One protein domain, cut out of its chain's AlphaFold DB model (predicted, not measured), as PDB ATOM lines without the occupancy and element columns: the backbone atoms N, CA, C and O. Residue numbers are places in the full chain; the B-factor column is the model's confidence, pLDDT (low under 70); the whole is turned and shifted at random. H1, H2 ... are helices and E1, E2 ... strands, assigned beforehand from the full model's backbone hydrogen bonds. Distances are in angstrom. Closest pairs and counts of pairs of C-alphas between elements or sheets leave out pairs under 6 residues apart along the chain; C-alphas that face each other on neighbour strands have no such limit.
ATOM      1  N   LEU A 566     168.248 146.996 143.323       82.69
ATOM      2  CA  LEU A 566     167.027 147.269 144.076       82.69
ATOM      3  C   LEU A 566     166.224 145.979 144.274       82.69
ATOM      4  O   LEU A 566     165.771 145.358 143.313       82.69
ATOM      5  N   LYS A 567     166.012 145.583 145.530       85.81
ATOM      6  CA  LYS A 567     165.136 144.463 145.895       85.81
ATOM      7  C   LYS A 567     163.736 144.985 146.248       85.81
ATOM      8  O   LYS A 567     163.648 145.985 146.959       85.81
ATOM      9  N   PRO A 568     162.641 144.296 145.867       86.81
ATOM     10  CA  PRO A 568     161.273 144.693 146.232       86.81
ATOM     11  C   PRO A 568     161.023 144.804 147.741       86.81
ATOM     12  O   PRO A 568     160.082 145.467 148.155       86.81
ATOM     13  N   THR A 569     161.846 144.155 148.560       86.69
ATOM     14  CA  THR A 569     161.755 144.155 150.025       86.69
ATOM     15  C   THR A 569     162.568 145.269 150.693       86.69
ATOM     16  O   THR A 569     162.525 145.401 151.915       86.69
ATOM     17  N   GLY A 570     163.334 146.046 149.920       84.56
ATOM     18  CA  GLY A 570     164.286 147.032 150.426       84.56
ATOM     19  C   GLY A 570     163.778 148.474 150.409       84.56
ATOM     20  O   GLY A 570     162.839 148.826 149.695       84.56
ATOM     21  N   VAL A 571     164.460 149.320 151.180       85.94
ATOM     22  CA  VAL A 571     164.350 150.782 151.131       85.94
ATOM     23  C   VAL A 571     165.733 151.325 150.797       85.94
ATOM     24  O   VAL A 571     166.705 150.952 151.451       85.94
ATOM     25  N   TYR A 572     165.833 152.186 149.787       85.25
ATOM     26  CA  TYR A 572     167.114 152.692 149.289       85.25
ATOM     27  C   TYR A 572     167.104 154.212 149.206       85.25
ATOM     28  O   TYR A 572     166.142 154.808 148.723       85.25
ATOM     29  N   LEU A 573     168.198 154.838 149.636       84.69
ATOM     30  CA  LEU A 573     168.420 156.269 149.477       84.69
ATOM     31  C   LEU A 573     169.359 156.495 148.288       84.69
ATOM     32  O   LEU A 573     170.533 156.137 148.338       84.69
ATOM     33  N   VAL A 574     168.849 157.089 147.213       82.25
ATOM     34  CA  VAL A 574     169.657 157.523 146.073       82.25
ATOM     35  C   VAL A 574     170.065 158.970 146.296       82.25
ATOM     36  O   VAL A 574     169.240 159.888 146.315       82.25
ATOM     37  N   HIS A 575     171.367 159.160 146.457       74.38
ATOM     38  CA  HIS A 575     171.988 160.462 146.619       74.38
ATOM     39  C   HIS A 575     172.411 161.013 145.255       74.38
ATOM     40  O   HIS A 575     173.398 160.568 144.677       74.38
ATOM     41  N   ALA A 576     171.643 161.968 144.725       70.56
ATOM     42  CA  ALA A 576     172.010 162.735 143.538       70.56
ATOM     43  C   ALA A 576     172.353 164.187 143.929       70.56
ATOM     44  O   ALA A 576     171.973 164.631 145.017       70.56
ATOM     45  N   PRO A 577     173.051 164.954 143.065       61.38
ATOM     46  CA  PRO A 577     173.472 166.314 143.392       61.38
ATOM     47  C   PRO A 577     172.311 167.195 143.861       61.38
ATOM     48  O   PRO A 577     172.348 167.655 144.994       61.38
ATOM     49  N   LEU A 578     171.251 167.340 143.056       64.56
ATOM     50  CA  LEU A 578     170.127 168.263 143.303       64.56
ATOM     51  C   LEU A 578     168.949 167.649 144.073       64.56
ATOM     52  O   LEU A 578     168.135 168.371 144.653       64.56
ATOM     53  N   THR A 579     168.854 166.322 144.083       69.00
ATOM     54  CA  THR A 579     167.678 165.602 144.575       69.00
ATOM     55  C   THR A 579     168.111 164.409 145.407       69.00
ATOM     56  O   THR A 579     169.016 163.668 145.030       69.00
ATOM     57  N   LEU A 580     167.437 164.203 146.530       76.12
ATOM     58  CA  LEU A 580     167.508 162.953 147.276       76.12
ATOM     59  C   LEU A 580     166.270 162.136 146.943       76.12
ATOM     60  O   LEU A 580     165.159 162.648 147.083       76.12
ATOM     61  N   PHE A 581     166.470 160.889 146.511       79.88
ATOM     62  CA  PHE A 581     165.369 159.960 146.292       79.88
ATOM     63  C   PHE A 581     165.354 158.890 147.367       79.88
ATOM     64  O   PHE A 581     166.324 158.150 147.510       79.88
ATOM     65  N   LEU A 582     164.243 158.766 148.084       84.25
ATOM     66  CA  LEU A 582     163.984 157.580 148.890       84.25
ATOM     67  C   LEU A 582     163.087 156.641 148.088       84.25
ATOM     68  O   LEU A 582     161.925 156.958 147.837       84.25
ATOM     69  N   TRP A 583     163.647 155.512 147.669       86.19
ATOM     70  CA  TRP A 583     162.920 154.446 146.997       86.19
ATOM     71  C   TRP A 583     162.441 153.424 148.025       86.19
ATOM     72  O   TRP A 583     163.222 152.960 148.856       86.19
ATOM     73  N   VAL A 584     161.165 153.056 147.951       87.44
ATOM     74  CA  VAL A 584     160.530 152.053 148.815       87.44
ATOM     75  C   VAL A 584     159.993 150.950 147.921       87.44
ATOM     76  O   VAL A 584     159.199 151.242 147.031       87.44
ATOM     77  N   GLY A 585     160.415 149.708 148.147       85.69
ATOM     78  CA  GLY A 585     159.938 148.577 147.362       85.69
ATOM     79  C   GLY A 585     158.536 148.110 147.759       85.69
ATOM     80  O   GLY A 585     158.130 148.192 148.920       85.69
ATOM     81  N   ALA A 586     157.807 147.550 146.793       87.06
ATOM     82  CA  ALA A 586     156.428 147.087 146.970       87.06
ATOM     83  C   ALA A 586     156.227 145.975 148.026       87.06
ATOM     84  O   ALA A 586     155.105 145.743 148.468       87.06
ATOM     85  N   GLN A 587     157.289 145.266 148.421       87.75
ATOM     86  CA  GLN A 587     157.261 144.165 149.394       87.75
ATOM     87  C   GLN A 587     158.048 144.498 150.671       87.75
ATOM     88  O   GLN A 587     158.510 143.597 151.374       87.75
ATOM     89  N   VAL A 588     158.251 145.785 150.968       88.94
ATOM     90  CA  VAL A 588     158.902 146.213 152.213       88.94
ATOM     91  C   VAL A 588     158.085 145.734 153.422       88.94
ATOM     92  O   VAL A 588     156.861 145.902 153.440       88.94
ATOM     93  N   PRO A 589     158.729 145.152 154.454       89.81
ATOM     94  CA  PRO A 589     158.034 144.702 155.653       89.81
ATOM     95  C   PRO A 589     157.219 145.817 156.320       89.81
ATOM     96  O   PRO A 589     157.700 146.939 156.490       89.81
ATOM     97  N   ALA A 590     156.008 145.491 156.781       88.12
ATOM     98  CA  ALA A 590     155.127 146.452 157.448       88.12
ATOM     99  C   ALA A 590     155.774 147.096 158.689       88.12
ATOM    100  O   ALA A 590     155.510 148.259 158.979       88.12
ATOM    101  N   CYS A 591     156.665 146.387 159.396       89.88
ATOM    102  CA  CYS A 591     157.415 146.956 160.519       89.88
ATOM    103  C   CYS A 591     158.306 148.133 160.089       89.88
ATOM    104  O   CYS A 591     158.292 149.174 160.742       89.88
ATOM    105  N   THR A 592     159.010 148.007 158.962       87.88
ATOM    106  CA  THR A 592     159.836 149.068 158.370       87.88
ATOM    107  C   THR A 592     158.973 150.245 157.923       87.88
ATOM    108  O   THR A 592     159.335 151.397 158.159       87.88
ATOM    109  N   LEU A 593     157.802 149.973 157.331       88.44
ATOM    110  CA  LEU A 593     156.851 151.017 156.937       88.44
ATOM    111  C   LEU A 593     156.326 151.804 158.145       88.44
ATOM    112  O   LEU A 593     156.281 153.032 158.101       88.44
ATOM    113  N   VAL A 594     156.005 151.128 159.252       88.19
ATOM    114  CA  VAL A 594     155.559 151.792 160.487       88.19
ATOM    115  C   VAL A 594     156.698 152.620 161.079       88.19
ATOM    116  O   VAL A 594     156.490 153.765 161.472       88.19
ATOM    117  N   GLN A 595     157.916 152.079 161.092       87.56
ATOM    118  CA  GLN A 595     159.087 152.763 161.638       87.56
ATOM    119  C   GLN A 595     159.526 153.984 160.815       87.56
ATOM    120  O   GLN A 595     160.033 154.938 161.400       87.56
ATOM    121  N   LEU A 596     159.337 154.001 159.493       88.12
ATOM    122  CA  LEU A 596     159.761 155.125 158.644       88.12
ATOM    123  C   LEU A 596     158.642 156.095 158.274       88.12
ATOM    124  O   LEU A 596     158.895 157.293 158.198       88.12
ATOM    125  N   PHE A 597     157.432 155.590 158.048       89.69
ATOM    126  CA  PHE A 597     156.319 156.345 157.468       89.69
ATOM    127  C   PHE A 597     155.073 156.377 158.364       89.69
ATOM    128  O   PHE A 597     154.091 157.018 158.005       89.69
ATOM    129  N   ASN A 598     155.097 155.708 159.525       91.12
ATOM    130  CA  ASN A 598     153.945 155.559 160.421       91.12
ATOM    131  C   ASN A 598     152.713 154.936 159.736       91.12
ATOM    132  O   ASN A 598     151.573 155.277 160.044       91.12
ATOM    133  N   THR A 599     152.941 154.018 158.794       89.69
ATOM    134  CA  THR A 599     151.881 153.258 158.125       89.69
ATOM    135  C   THR A 599     152.220 151.776 158.056       89.69
ATOM    136  O   THR A 599     153.380 151.396 157.971       89.69
ATOM    137  N   ASN A 600     151.203 150.920 158.079       90.50
ATOM    138  CA  ASN A 600     151.342 149.472 157.943       90.50
ATOM    139  C   ASN A 600     151.152 148.972 156.499       90.50
ATOM    140  O   ASN A 600     151.299 147.776 156.254       90.50
ATOM    141  N   CYS A 601     150.813 149.857 155.555       87.44
ATOM    142  CA  CYS A 601     150.415 149.479 154.203       87.44
ATOM    143  C   CYS A 601     151.161 150.297 153.147       87.44
ATOM    144  O   CYS A 601     151.071 151.524 153.122       87.44
ATOM    145  N   PHE A 602     151.835 149.613 152.222       86.38
ATOM    146  CA  PHE A 602     152.570 150.242 151.120       86.38
ATOM    147  C   PHE A 602     151.685 151.165 150.266       86.38
ATOM    148  O   PHE A 602     152.083 152.279 149.946       86.38
ATOM    149  N   PHE A 603     150.447 150.755 149.971       86.44
ATOM    150  CA  PHE A 603     149.517 151.522 149.130       86.44
ATOM    151  C   PHE A 603     149.048 152.846 149.745       86.44
ATOM    152  O   PHE A 603     148.479 153.676 149.045       86.44
ATOM    153  N   SER A 604     149.267 153.047 151.047       86.12
ATOM    154  CA  SER A 604     148.957 154.321 151.707       86.12
ATOM    155  C   SER A 604     150.062 155.367 151.544       86.12
ATOM    156  O   SER A 604     149.861 156.526 151.901       86.12
ATOM    157  N   LEU A 605     151.230 154.972 151.027       84.56
ATOM    158  CA  LEU A 605     152.324 155.898 150.795       84.56
ATOM    159  C   LEU A 605     152.016 156.761 149.569       84.56
ATOM    160  O   LEU A 605     151.843 156.266 148.455       84.56
ATOM    161  N   SER A 606     152.003 158.074 149.764       77.19
ATOM    162  CA  SER A 606     151.930 159.038 148.671       77.19
ATOM    163  C   SER A 606     153.282 159.129 147.958       77.19
ATOM    164  O   SER A 606     154.288 159.482 148.576       77.19
ATOM    165  N   SER A 607     153.308 158.834 146.657       76.44
ATOM    166  CA  SER A 607     154.485 159.069 145.813       76.44
ATOM    167  C   SER A 607     154.588 160.550 145.442       76.44
ATOM    168  O   SER A 607     153.575 161.180 145.139       76.44
ATOM    169  N   GLY A 608     155.802 161.102 145.444       72.81
ATOM    170  CA  GLY A 608     156.064 162.487 145.060       72.81
ATOM    171  C   GLY A 608     156.925 163.228 146.076       72.81
ATOM    172  O   GLY A 608     157.749 162.651 146.779       72.81
ATOM    173  N   GLU A 609     156.759 164.538 146.130       67.81
ATOM    174  CA  GLU A 609     157.471 165.410 147.058       67.81
ATOM    175  C   GLU A 609     156.771 165.382 148.415       67.81
ATOM    176  O   GLU A 609     155.651 165.866 148.551       67.81
ATOM    177  N   THR A 610     157.405 164.783 149.419       69.69
ATOM    178  CA  THR A 610     156.851 164.674 150.780       69.69
ATOM    179  C   THR A 610     157.940 164.944 151.818       69.69
ATOM    180  O   THR A 610     159.043 165.338 151.462       69.69
ATOM    181  N   LYS A 611     157.657 164.805 153.113       74.25
ATOM    182  CA  LYS A 611     158.686 164.761 154.163       74.25
ATOM    183  C   LYS A 611     158.601 163.424 154.863       74.25
ATOM    184  O   LYS A 611     157.505 162.899 155.052       74.25
ATOM    185  N   LEU A 612     159.740 162.920 155.330       81.62
ATOM    186  CA  LEU A 612     159.701 161.828 156.294       81.62
ATOM    187  C   LEU A 612     159.040 162.304 157.588       81.62
ATOM    188  O   LEU A 612     159.429 163.354 158.111       81.62
ATOM    189  N   PRO A 613     158.090 161.535 158.141       84.75
ATOM    190  CA  PRO A 613     157.519 161.856 159.432       84.75
ATOM    191  C   PRO A 613     158.591 161.806 160.523       84.75
ATOM    192  O   PRO A 613     159.519 160.987 160.518       84.75
ATOM    193  N   VAL A 614     158.452 162.706 161.491       87.25
ATOM    194  CA  VAL A 614     159.339 162.786 162.651       87.25
ATOM    195  C   VAL A 614     158.922 161.715 163.652       87.25
ATOM    196  O   VAL A 614     158.024 161.922 164.463       87.25
ATOM    197  N   LEU A 615     159.575 160.556 163.587       89.44
ATOM    198  CA  LEU A 615     159.293 159.423 164.467       89.44
ATOM    199  C   LEU A 615     160.458 159.178 165.429       89.44
ATOM    200  O   LEU A 615     161.628 159.231 165.043       89.44
ATOM    201  N   GLN A 616     160.130 158.896 166.690       90.44
ATOM    202  CA  GLN A 616     161.092 158.654 167.773       90.44
ATOM    203  C   GLN A 616     161.499 157.175 167.841       90.44
ATOM    204  O   GLN A 616     161.385 156.526 168.874       90.44
ATOM    205  N   ASN A 617     161.922 156.612 166.708       90.81
ATOM    206  CA  ASN A 617     162.484 155.264 166.643       90.81
ATOM    207  C   ASN A 617     163.856 155.290 165.963       90.81
ATOM    208  O   ASN A 617     164.166 156.208 165.201       90.81
ATOM    209  N   GLN A 618     164.668 154.271 166.244       87.88
ATOM    210  CA  GLN A 618     166.061 154.201 165.804       87.88
ATOM    211  C   GLN A 618     166.205 154.315 164.280       87.88
ATOM    212  O   GLN A 618     167.046 155.073 163.811       87.88
ATOM    213  N   LEU A 619     165.362 153.626 163.504       84.44
ATOM    214  CA  LEU A 619     165.448 153.634 162.043       84.44
ATOM    215  C   LEU A 619     165.137 155.022 161.458       84.44
ATOM    216  O   LEU A 619     165.911 155.532 160.648       84.44
ATOM    217  N   SER A 620     164.051 155.665 161.902       87.38
ATOM    218  CA  SER A 620     163.702 157.031 161.481       87.38
ATOM    219  C   SER A 620     164.785 158.037 161.865       87.38
ATOM    220  O   SER A 620     165.143 158.889 161.052       87.38
ATOM    221  N   LEU A 621     165.334 157.941 163.081       86.25
ATOM    222  CA  LEU A 621     166.414 158.819 163.535       86.25
ATOM    223  C   LEU A 621     167.679 158.636 162.690       86.25
ATOM    224  O   LEU A 621     168.230 159.629 162.219       86.25
ATOM    225  N   SER A 622     168.095 157.395 162.431       84.50
ATOM    226  CA  SER A 622     169.272 157.095 161.610       84.50
ATOM    227  C   SER A 622     169.123 157.599 160.173       84.50
ATOM    228  O   SER A 622     170.017 158.278 159.671       84.50
ATOM    229  N   VAL A 623     167.982 157.343 159.519       84.75
ATOM    230  CA  VAL A 623     167.741 157.798 158.138       84.75
ATOM    231  C   VAL A 623     167.677 159.325 158.058       84.75
ATOM    232  O   VAL A 623     168.305 159.917 157.183       84.75
ATOM    233  N   ARG A 624     166.980 159.990 158.990       84.88
ATOM    234  CA  ARG A 624     166.930 161.461 159.034       84.88
ATOM    235  C   ARG A 624     168.302 162.068 159.334       84.88
ATOM    236  O   ARG A 624     168.662 163.066 158.718       84.88
ATOM    237  N   SER A 625     169.091 161.449 160.213       84.44
ATOM    238  CA  SER A 625     170.471 161.862 160.491       84.44
ATOM    239  C   SER A 625     171.363 161.741 159.253       84.44
ATOM    240  O   SER A 625     172.101 162.674 158.938       84.44
ATOM    241  N   LEU A 626     171.255 160.639 158.501       83.19
ATOM    242  CA  LEU A 626     171.979 160.453 157.243       83.19
ATOM    243  C   LEU A 626     171.577 161.505 156.199       83.19
ATOM    244  O   LEU A 626     172.447 162.137 155.605       83.19
ATOM    245  N   ILE A 627     170.277 161.750 156.014       82.06
ATOM    246  CA  ILE A 627     169.773 162.790 155.102       82.06
ATOM    247  C   ILE A 627     170.309 164.172 155.500       82.06
ATOM    248  O   ILE A 627     170.796 164.912 154.643       82.06
ATOM    249  N   ASN A 628     170.282 164.504 156.794       81.69
ATOM    250  CA  ASN A 628     170.824 165.761 157.305       81.69
ATOM    251  C   ASN A 628     172.326 165.873 157.022       81.69
ATOM    252  O   ASN A 628     172.757 166.864 156.436       81.69
ATOM    253  N   LYS A 629     173.112 164.834 157.335       79.06
ATOM    254  CA  LYS A 629     174.550 164.764 157.027       79.06
ATOM    255  C   LYS A 629     174.802 165.004 155.535       79.06
ATOM    256  O   LYS A 629     175.560 165.904 155.184       79.06
ATOM    257  N   LEU A 630     174.096 164.301 154.650       76.81
ATOM    258  CA  LEU A 630     174.232 164.480 153.201       76.81
ATOM    259  C   LEU A 630     173.853 165.897 152.740       76.81
ATOM    260  O   LEU A 630     174.441 166.401 151.781       76.81
ATOM    261  N   ASN A 631     172.862 166.539 153.363       75.19
ATOM    262  CA  ASN A 631     172.412 167.898 153.028       75.19
ATOM    263  C   ASN A 631     173.319 169.010 153.578       75.19
ATOM    264  O   ASN A 631     173.276 170.128 153.060       75.19
ATOM    265  N   THR A 632     174.141 168.727 154.595       70.62
ATOM    266  CA  THR A 632     175.175 169.663 155.085       70.62
ATOM    267  C   THR A 632     176.415 169.712 154.191       70.62
ATOM    268  O   THR A 632     177.137 170.700 154.198       70.62
ATOM    269  N   GLN A 633     176.641 168.681 153.373       69.19
ATOM    270  CA  GLN A 633     177.821 168.563 152.506       69.19
ATOM    271  C   GLN A 633     177.688 169.289 151.155       69.19
ATOM    272  O   GLN A 633     178.585 169.194 150.322       69.19
ATOM    273  N   VAL A 634     176.575 169.984 150.900       67.19
ATOM    274  CA  VAL A 634     176.325 170.688 149.631       67.19
ATOM    275  C   VAL A 634     175.944 172.150 149.833       67.19
ATOM    276  O   VAL A 634     175.293 172.471 150.830       67.19
ATOM    277  N   PRO A 635     176.275 173.024 148.861       58.84
ATOM    278  CA  PRO A 635     175.978 174.451 148.957       58.84
ATOM    279  C   PRO A 635     174.482 174.777 148.918       58.84
ATOM    280  O   PRO A 635     174.081 175.821 149.415       58.84
ATOM    281  N   TYR A 636     173.654 173.898 148.353       64.75
ATOM    282  CA  TYR A 636     172.234 174.145 148.094       64.75
ATOM    283  C   TYR A 636     171.339 173.130 148.810       64.75
ATOM    284  O   TYR A 636     171.721 171.977 149.039       64.75
ATOM    285  N   ALA A 637     170.139 173.568 149.174       55.91
ATOM    286  CA  ALA A 637     169.095 172.709 149.690       55.91
ATOM    287  C   ALA A 637     168.595 171.790 148.566       55.91
ATOM    288  O   ALA A 637     168.314 172.222 147.448       55.91
ATOM    289  N   ARG A 638     168.520 170.485 148.842       64.25
ATOM    290  CA  ARG A 638     168.079 169.499 147.850       64.25
ATOM    291  C   ARG A 638     166.576 169.339 147.861       64.25
ATOM    292  O   ARG A 638     165.924 169.461 148.896       64.25
ATOM    293  N   LYS A 639     166.044 168.959 146.706       56.56
ATOM    294  CA  LYS A 639     164.660 168.526 146.593       56.56
ATOM    295  C   LYS A 639     164.504 167.151 147.253       56.56
ATOM    296  O   LYS A 639     165.195 166.200 146.881       56.56
ATOM    297  N   GLY A 640     163.651 167.057 148.270       52.41
ATOM    298  CA  GLY A 640     163.285 165.787 148.892       52.41
ATOM    299  C   GLY A 640     162.201 165.108 148.065       52.41
ATOM    300  O   GLY A 640     161.023 165.395 148.255       52.41
ATOM    301  N   ASN A 641     162.587 164.227 147.143       47.22
ATOM    302  CA  ASN A 641     161.629 163.462 146.352       47.22
ATOM    303  C   ASN A 641     161.504 162.058 146.949       47.22
ATOM    304  O   ASN A 641     162.457 161.287 146.977       47.22
ATOM    305  N   TYR A 642     160.315 161.687 147.405       53.62
ATOM    306  CA  TYR A 642     160.035 160.360 147.947       53.62
ATOM    307  C   TYR A 642     159.260 159.596 146.884       53.62
ATOM    308  O   TYR A 642     158.058 159.774 146.692       53.62
ATOM    309  N   HIS A 643     159.972 158.782 146.113       44.59
ATOM    310  CA  HIS A 643     159.346 157.993 145.064       44.59
ATOM    311  C   HIS A 643     159.067 156.589 145.568       44.59
ATOM    312  O   HIS A 643     159.942 155.732 145.658       44.59
ATOM    313  N   VAL A 644     157.791 156.380 145.857       44.78
ATOM    314  CA  VAL A 644     157.194 155.075 146.105       44.78
ATOM    315  C   VAL A 644     156.920 154.456 144.735       44.78
ATOM    316  O   VAL A 644     156.249 155.092 143.912       44.78
ATOM    317  N   ARG A 645     157.472 153.270 144.461       44.44
ATOM    318  CA  ARG A 645     157.190 152.503 143.240       44.44
ATOM    319  C   ARG A 645     156.872 151.054 143.544       44.44
ATOM    320  O   ARG A 645     157.681 150.410 144.244       44.44
TER     321      ARG A 645
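This is residues 566 to 645 of the 645 residues of the protein "Sec23_trunk domain-containing protein" of Takifugu bimaculatus (UniProt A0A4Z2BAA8). A small wall of three strands, E1 E2 E3, is grazed by the long helix H2, whose first turn meets the short helix H1. The link between the helices loops past E3, pairing there with residues 608 to 609. The printed part has 80 residues, with E1, E2, H1, H2, E3 along the chain; the sheet is mixed, the class mixed helices and strands. It is compact, radius of gyration of the C-alphas 12.3 A, spanning 36 by 25 by 20 A.

E2, residues 579 to 584, forms a hairpin with antiparallel E1, residues 571 to 575; N 574 and O 581 are within hydrogen-bond range, 2.8 A. E3, residues 639 to 644, is parallel to E2; N 641 and O 580 are within range, 3.0 A. H2, residues 618 to 632, is on the sheet but only grazes it, with residues 623 to 631. H1, residues 590 to 597, touches H2 at residues 619 to 620 alone, the closest C-alphas being Leu 596 and Ser 620, 5.2 A, at a steep tilt of 39 degrees, the same way. H1 is only just not on the sheet, with 4 pairs of C-alphas within 10 A. E2, H1 H2, E3 is a strand-helix-strand unit, parallel strands joined through helices, with a right-handed crossover. In H1 and H2 every O i to N i+4 pair is within range.

E1, 13.1 A long, begins at C-alpha 571 (164.350, 150.782, 151.131). E2 measures 15.9 A, H1 10.0 A and H2 20.9 A. E3, 15.4 A, ends at C-alpha 644 (157.194, 155.075, 146.105).

The farthest C-alphas, Asn 600 and Pro 635, are 36.2 A apart. The printed part has no cut; the link H1 to H2 is long. pLDDT is under 70 at residues 577 to 579, 609 to 610 and 633 to 645.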